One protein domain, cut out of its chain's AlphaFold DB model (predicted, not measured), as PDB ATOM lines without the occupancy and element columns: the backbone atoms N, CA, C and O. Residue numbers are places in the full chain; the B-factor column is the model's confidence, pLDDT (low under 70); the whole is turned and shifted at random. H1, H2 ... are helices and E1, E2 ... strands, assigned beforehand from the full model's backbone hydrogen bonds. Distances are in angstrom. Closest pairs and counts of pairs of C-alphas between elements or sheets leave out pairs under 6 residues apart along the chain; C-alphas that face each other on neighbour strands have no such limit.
ATOM      1  N   ILE A   8     160.159  98.170 108.648       83.94
ATOM      2  CA  ILE A   8     159.756  98.404 110.041       83.94
ATOM      3  C   ILE A   8     158.527  99.315 110.035       83.94
ATOM      4  O   ILE A   8     158.567 100.433 109.523       83.94
ATOM      5  N   LEU A   9     157.425  98.840 110.616       84.00
ATOM      6  CA  LEU A   9     156.174  99.591 110.704       84.00
ATOM      7  C   LEU A   9     156.143 100.406 112.002       84.00
ATOM      8  O   LEU A   9     156.066  99.856 113.098       84.00
ATOM      9  N   GLY A  10     156.213 101.730 111.872       86.12
ATOM     10  CA  GLY A  10     156.227 102.651 113.011       86.12
ATOM     11  C   GLY A  10     154.844 102.998 113.582       86.12
ATOM     12  O   GLY A  10     153.794 102.600 113.076       86.12
ATOM     13  N   MET A  11     154.846 103.843 114.616       86.50
ATOM     14  CA  MET A  11     153.635 104.314 115.314       86.50
ATOM     15  C   MET A  11     152.565 104.974 114.420       86.50
ATOM     16  O   MET A  11     151.375 104.720 114.644       86.50
ATOM     17  N   PRO A  12     152.909 105.771 113.385       82.25
ATOM     18  CA  PRO A  12     151.905 106.336 112.481       82.25
ATOM     19  C   PRO A  12     151.113 105.275 111.710       82.25
ATOM     20  O   PRO A  12     149.938 105.484 111.414       82.25
ATOM     21  N   TRP A  13     151.737 104.136 111.399       83.75
ATOM     22  CA  TRP A  13     151.074 103.028 110.719       83.75
ATOM     23  C   TRP A  13     150.094 102.313 111.660       83.75
ATOM     24  O   TRP A  13     148.917 102.162 111.328       83.75
ATOM     25  N   LEU A  14     150.539 101.992 112.880       85.00
ATOM     26  CA  LEU A  14     149.694 101.377 113.912       85.00
ATOM     27  C   LEU A  14     148.462 102.230 114.232       85.00
ATOM     28  O   LEU A  14     147.357 101.708 114.354       85.00
ATOM     29  N   SER A  15     148.633 103.550 114.299       82.44
ATOM     30  CA  SER A  15     147.544 104.483 114.609       82.44
ATOM     31  C   SER A  15     146.466 104.531 113.518       82.44
ATOM     32  O   SER A  15     145.292 104.740 113.821       82.44
ATOM     33  N   ARG A  16     146.848 104.344 112.247       81.81
ATOM     34  CA  ARG A  16     145.917 104.404 111.107       81.81
ATOM     35  C   ARG A  16     145.089 103.134 110.975       81.81
ATOM     36  O   ARG A  16     143.877 103.222 110.811       81.81
ATOM     37  N   TYR A  17     145.739 101.978 111.066       81.94
ATOM     38  CA  TYR A  17     145.098 100.692 110.779       81.94
ATOM     39  C   TYR A  17     144.623  99.955 112.034       81.94
ATOM     40  O   TYR A  17     143.808  99.042 111.915       81.94
ATOM     41  N   GLN A  18     145.086 100.371 113.221       84.69
ATOM     42  CA  GLN A  18     144.746  99.789 114.526       84.69
ATOM     43  C   GLN A  18     144.678  98.255 114.474       84.69
ATOM     44  O   GLN A  18     143.620  97.669 114.724       84.69
ATOM     45  N   PRO A  19     145.783  97.592 114.081       87.62
ATOM     46  CA  PRO A  19     145.805  96.143 114.023       87.62
ATOM     47  C   PRO A  19     145.654  95.566 115.433       87.62
ATOM     48  O   PRO A  19     146.189  96.107 116.404       87.62
ATOM     49  N   ALA A  20     144.958  94.438 115.545       87.81
ATOM     50  CA  ALA A  20     144.919  93.689 116.789       87.81
ATOM     51  C   ALA A  20     146.220  92.887 116.911       87.81
ATOM     52  O   ALA A  20     146.479  91.986 116.111       87.81
ATOM     53  N   ILE A  21     147.049  93.242 117.890       90.06
ATOM     54  CA  ILE A  21     148.290  92.530 118.193       90.06
ATOM     55  C   ILE A  21     147.991  91.550 119.320       90.06
ATOM     56  O   ILE A  21     147.687  91.957 120.441       90.06
ATOM     57  N   ASP A  22     148.073  90.263 119.011       91.12
ATOM     58  CA  ASP A  22     148.005  89.203 120.003       91.12
ATOM     59  C   ASP A  22     149.429  88.777 120.370       91.12
ATOM     60  O   ASP A  22     150.116  88.087 119.610       91.12
ATOM     61  N   TRP A  23     149.873  89.204 121.552       92.50
ATOM     62  CA  TRP A  23     151.196  88.882 122.084       92.50
ATOM     63  C   TRP A  23     151.340  87.409 122.478       92.50
ATOM     64  O   TRP A  23     152.438  86.864 122.369       92.50
ATOM     65  N   LEU A  24     150.250  86.755 122.901       93.19
ATOM     66  CA  LEU A  24     150.259  85.348 123.308       93.19
ATOM     67  C   LEU A  24     150.353  84.442 122.082       93.19
ATOM     68  O   LEU A  24     151.176  83.529 122.045       93.19
ATOM     69  N   ALA A  25     149.568  84.747 121.050       91.31
ATOM     70  CA  ALA A  25     149.628  84.038 119.777       91.31
ATOM     71  C   ALA A  25     150.794  84.494 118.880       91.31
ATOM     72  O   ALA A  25     150.976  83.933 117.800       91.31
ATOM     73  N   ARG A  26     151.568  85.513 119.295       87.19
ATOM     74  CA  ARG A  26     152.620  86.167 118.492       87.19
ATOM     75  C   ARG A  26     152.133  86.525 117.085       87.19
ATOM     76  O   ARG A  26     152.832  86.303 116.097       87.19
ATOM     77  N   SER A  27     150.912  87.045 116.989       85.06
ATOM     78  CA  SER A  27     150.253  87.309 115.713       85.06
ATOM     79  C   SER A  27     149.734  88.738 115.629       85.06
ATOM     80  O   SER A  27     149.426  89.378 116.634       85.06
ATOM     81  N   VAL A  28     149.638  89.241 114.400       85.75
ATOM     82  CA  VAL A  28     149.067  90.552 114.103       85.75
ATOM     83  C   VAL A  28     147.887  90.338 113.167       85.75
ATOM     84  O   VAL A  28     148.042  89.835 112.054       85.75
ATOM     85  N   LYS A  29     146.690  90.698 113.623       84.19
ATOM     86  CA  LYS A  29     145.448  90.595 112.860       84.19
ATOM     87  C   LYS A  29     145.057  91.986 112.372       84.19
ATOM     88  O   LYS A  29     144.662  92.851 113.154       84.19
ATOM     89  N   GLY A  30     145.173  92.204 111.065       77.94
ATOM     90  CA  GLY A  30     144.638  93.405 110.432       77.94
ATOM     91  C   GLY A  30     143.109  93.419 110.453       77.94
ATOM     92  O   GLY A  30     142.459  92.368 110.487       77.94
ATOM     93  N   ARG A  31     142.524  94.616 110.377       69.69
ATOM     94  CA  ARG A  31     141.173  94.763 109.824       69.69
ATOM     95  C   ARG A  31     141.270  94.367 108.341       69.69
ATOM     96  O   ARG A  31     142.329  94.510 107.738       69.69
ATOM     97  N   SER A  32     140.238  93.727 107.801       61.62
ATOM     98  CA  SER A  32     140.264  92.961 106.537       61.62
ATOM     99  C   SER A  32     140.675  93.737 105.270       61.62
ATOM    100  O   SER A  32     140.682  93.166 104.187       61.62
ATOM    101  N   ASP A  33     140.974  95.022 105.396       62.03
ATOM    102  CA  ASP A  33     141.369  95.981 104.371       62.03
ATOM    103  C   ASP A  33     142.882  96.281 104.349       62.03
ATOM    104  O   ASP A  33     143.314  97.227 103.698       62.03
ATOM    105  N   PHE A  34     143.709  95.488 105.039       62.66
ATOM    106  CA  PHE A  34     145.159  95.679 105.030       62.66
ATOM    107  C   PHE A  34     145.810  95.203 103.718       62.66
ATOM    108  O   PHE A  34     146.136  94.025 103.570       62.66
ATOM    109  N   ASP A  35     146.039  96.132 102.787       65.88
ATOM    110  CA  ASP A  35     146.926  95.927 101.639       65.88
ATOM    111  C   ASP A  35     148.331  96.466 101.950       65.88
ATOM    112  O   ASP A  35     148.557  97.670 102.095       65.88
ATOM    113  N   VAL A  36     149.307  95.561 102.040       62.75
ATOM    114  CA  VAL A  36     150.725  95.905 102.238       62.75
ATOM    115  C   VAL A  36     151.218  96.815 101.104       62.75
ATOM    116  O   VAL A  36     152.005  97.731 101.341       62.75
ATOM    117  N   SER A  37     150.704  96.624  99.886       65.69
ATOM    118  CA  SER A  37     151.056  97.410  98.698       65.69
ATOM    119  C   SER A  37     150.630  98.870  98.839       65.69
ATOM    120  O   SER A  37     151.350  99.766  98.398       65.69
ATOM    121  N   GLU A  38     149.503  99.132  99.504       66.75
ATOM    122  CA  GLU A  38     149.051 100.486  99.819       66.75
ATOM    123  C   GLU A  38     150.029 101.173 100.787       66.75
ATOM    124  O   GLU A  38     150.427 102.314 100.551       66.75
ATOM    125  N   VAL A  39     150.496 100.478 101.829       65.56
ATOM    126  CA  VAL A  39     151.475 101.030 102.787       65.56
ATOM    127  C   VAL A  39     152.806 101.337 102.114       65.56
ATOM    128  O   VAL A  39     153.373 102.401 102.354       65.56
ATOM    129  N   PHE A  40     153.288 100.446 101.246       65.19
ATOM    130  CA  PHE A  40     154.503 100.684 100.467       65.19
ATOM    131  C   PHE A  40     154.335 101.852  99.496       65.19
ATOM    132  O   PHE A  40     155.227 102.689  99.389       65.19
ATOM    133  N   THR A  41     153.179 101.961  98.837       64.75
ATOM    134  CA  THR A  41     152.890 103.077  97.928       64.75
ATOM    135  C   THR A  41     152.847 104.398  98.691       64.75
ATOM    136  O   THR A  41     153.501 105.352  98.285       64.75
ATOM    137  N   HIS A  42     152.159 104.457  99.837       63.56
ATOM    138  CA  HIS A  42     152.134 105.658 100.677       63.56
ATOM    139  C   HIS A  42     153.502 105.990 101.253       63.56
ATOM    140  O   HIS A  42     153.825 107.166 101.340       63.56
ATOM    141  N   LEU A  43     154.317 105.001 101.629       63.16
ATOM    142  CA  LEU A  43     155.665 105.244 102.139       63.16
ATOM    143  C   LEU A  43     156.584 105.789 101.041       63.16
ATOM    144  O   LEU A  43     157.263 106.782 101.268       63.16
ATOM    145  N   LEU A  44     156.556 105.204  99.840       62.66
ATOM    146  CA  LEU A  44     157.341 105.668  98.691       62.66
ATOM    147  C   LEU A  44     156.903 107.060  98.214       62.66
ATOM    148  O   LEU A  44     157.743 107.889  97.861       62.66
ATOM    149  N   VAL A  45     155.595 107.336  98.223       58.66
ATOM    150  CA  VAL A  45     155.040 108.652  97.874       58.66
ATOM    151  C   VAL A  45     155.365 109.678  98.962       58.66
ATOM    152  O   VAL A  45     155.863 110.755  98.648       58.66
ATOM    153  N   ALA A  46     155.178 109.340 100.240       54.84
ATOM    154  CA  ALA A  46     155.467 110.235 101.358       54.84
ATOM    155  C   ALA A  46     156.968 110.505 101.528       54.84
ATOM    156  O   ALA A  46     157.341 111.625 101.852       54.84
ATOM    157  N   GLN A  47     157.858 109.549 101.253       53.91
ATOM    158  CA  GLN A  47     159.304 109.789 101.329       53.91
ATOM    159  C   GLN A  47     159.753 110.906 100.371       53.91
ATOM    160  O   GLN A  47     160.709 111.625 100.654       53.91
ATOM    161  N   LYS A  48     159.043 111.092  99.253       54.03
ATOM    162  CA  LYS A  48     159.336 112.142  98.274       54.03
ATOM    163  C   LYS A  48     158.959 113.547  98.761       54.03
ATOM    164  O   LYS A  48     159.584 114.517  98.340       54.03
ATOM    165  N   ASP A  49     157.998 113.634  99.679       56.25
ATOM    166  CA  ASP A  49     157.445 114.893 100.191       56.25
ATOM    167  C   ASP A  49     157.886 115.201 101.639       56.25
ATOM    168  O   ASP A  49     157.650 116.299 102.145       56.25
ATOM    169  N   TRP A  50     158.542 114.253 102.322       46.97
ATOM    170  CA  TRP A  50     158.935 114.357 103.731       46.97
ATOM    171  C   TRP A  50     160.460 114.331 103.886       46.97
ATOM    172  O   TRP A  50     161.057 113.326 104.263       46.97
ATOM    173  N   SER A  51     161.102 115.480 103.671       57.06
ATOM    174  CA  SER A  51     162.553 115.690 103.849       57.06
ATOM    175  C   SER A  51     163.080 115.482 105.284       57.06
ATOM    176  O   SER A  51     164.282 115.572 105.511       57.06
ATOM    177  N   HIS A  52     162.204 115.202 106.252       56.12
ATOM    178  CA  HIS A  52     162.529 114.958 107.663       56.12
ATOM    179  C   HIS A  52     162.308 113.501 108.108       56.12
ATOM    180  O   HIS A  52     162.521 113.184 109.277       56.12
ATOM    181  N   VAL A  53     161.899 112.598 107.208       51.09
ATOM    182  CA  VAL A  53     161.891 111.158 107.497       51.09
ATOM    183  C   VAL A  53     163.290 110.623 107.217       51.09
ATOM    184  O   VAL A  53     163.644 110.298 106.086       51.09
TER     185      VAL A  53
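AT A GLANCE: This is residues 8 to 53 of the 156 residues of an uncharacterized protein of Phytophthora cactorum (UniProt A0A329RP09). This is an open, elongated model: a small two-stranded hairpin, E1 and E2, lies toward one end of the longest axis, the longer helix H2 runs out toward the other end, and the short helix H1 lies between them along that axis. The contacts between the parts are few, and two stretches stick out, residues 22 to 27 at the turn of the hairpin and residues 44 to 53, of which 44 to 49 belong to H2. The printed part has 46 residues, with two named helices and two named strands in the order H1, E1, E2, H2, and its one sheet, in the order E1 - E2, is antiparallel. The class is mixed, helices and strands, and the whole is loose, with a radius of gyration of the C-alphas of 12.4 A and spans of 38 by 20 by 14 A.

HOW THE PARTS SIT: From the first printed residue, Ile 8, the backbone soon enters H1, residues 11 to 17, and a tight link of 2 residues joins it to E1, residues 20 to 22. E1 and E2, residues 27 to 29, form a hairpin with a tight link of 4 residues. The two strands are antiparallel, with 161 degrees between their directions. The C-alphas of Ile 21 and Val 28 face each other at 4.6 A. N 20 and O 29 are within hydrogen-bond range at 2.9 A, and so are N 29 and O 20 at 2.8 A. H1 and E2 are apart. A short link of 6 residues leads from E2 to H2, residues 36 to 49. H2 is apart from E1. H1 and H2 are only just apart, their closest C-alphas standing at 8.2 A. Every O i to N i+4 pair is within hydrogen-bond range in H1, and 8 of 10 are in H2.

IN THESE COORDINATES: H1 runs from Met 11, with its C-alpha at (153.635, 104.314, 115.314), to Tyr 17, a length of 10.3 A. E1 runs from Ala 20 to Asp 22 over 6.3 A, and E2 from Ser 27, with its C-alpha at (150.253, 87.309, 115.713), to Lys 29 over 6.5 A. H2 runs from Val 36 to Asp 49, with C-alpha 49 at (157.445, 114.893, 100.191), and is 20.2 A long.

THE WHOLE: The two C-alphas farthest apart are those of Leu 24 and Asp 49, at 38.2 A, while the first and last printed C-alphas, of Ile 8 and Val 53, are 13.2 A apart. Without the stretches that stand free, 30 residues remain, spanning 22 by 19 by 14 A. The printed part has no cut and no long link between its named elements. The mean pLDDT of the printed part is 73.2, and residues 31 to 53 are under 70; that of H2 is 61.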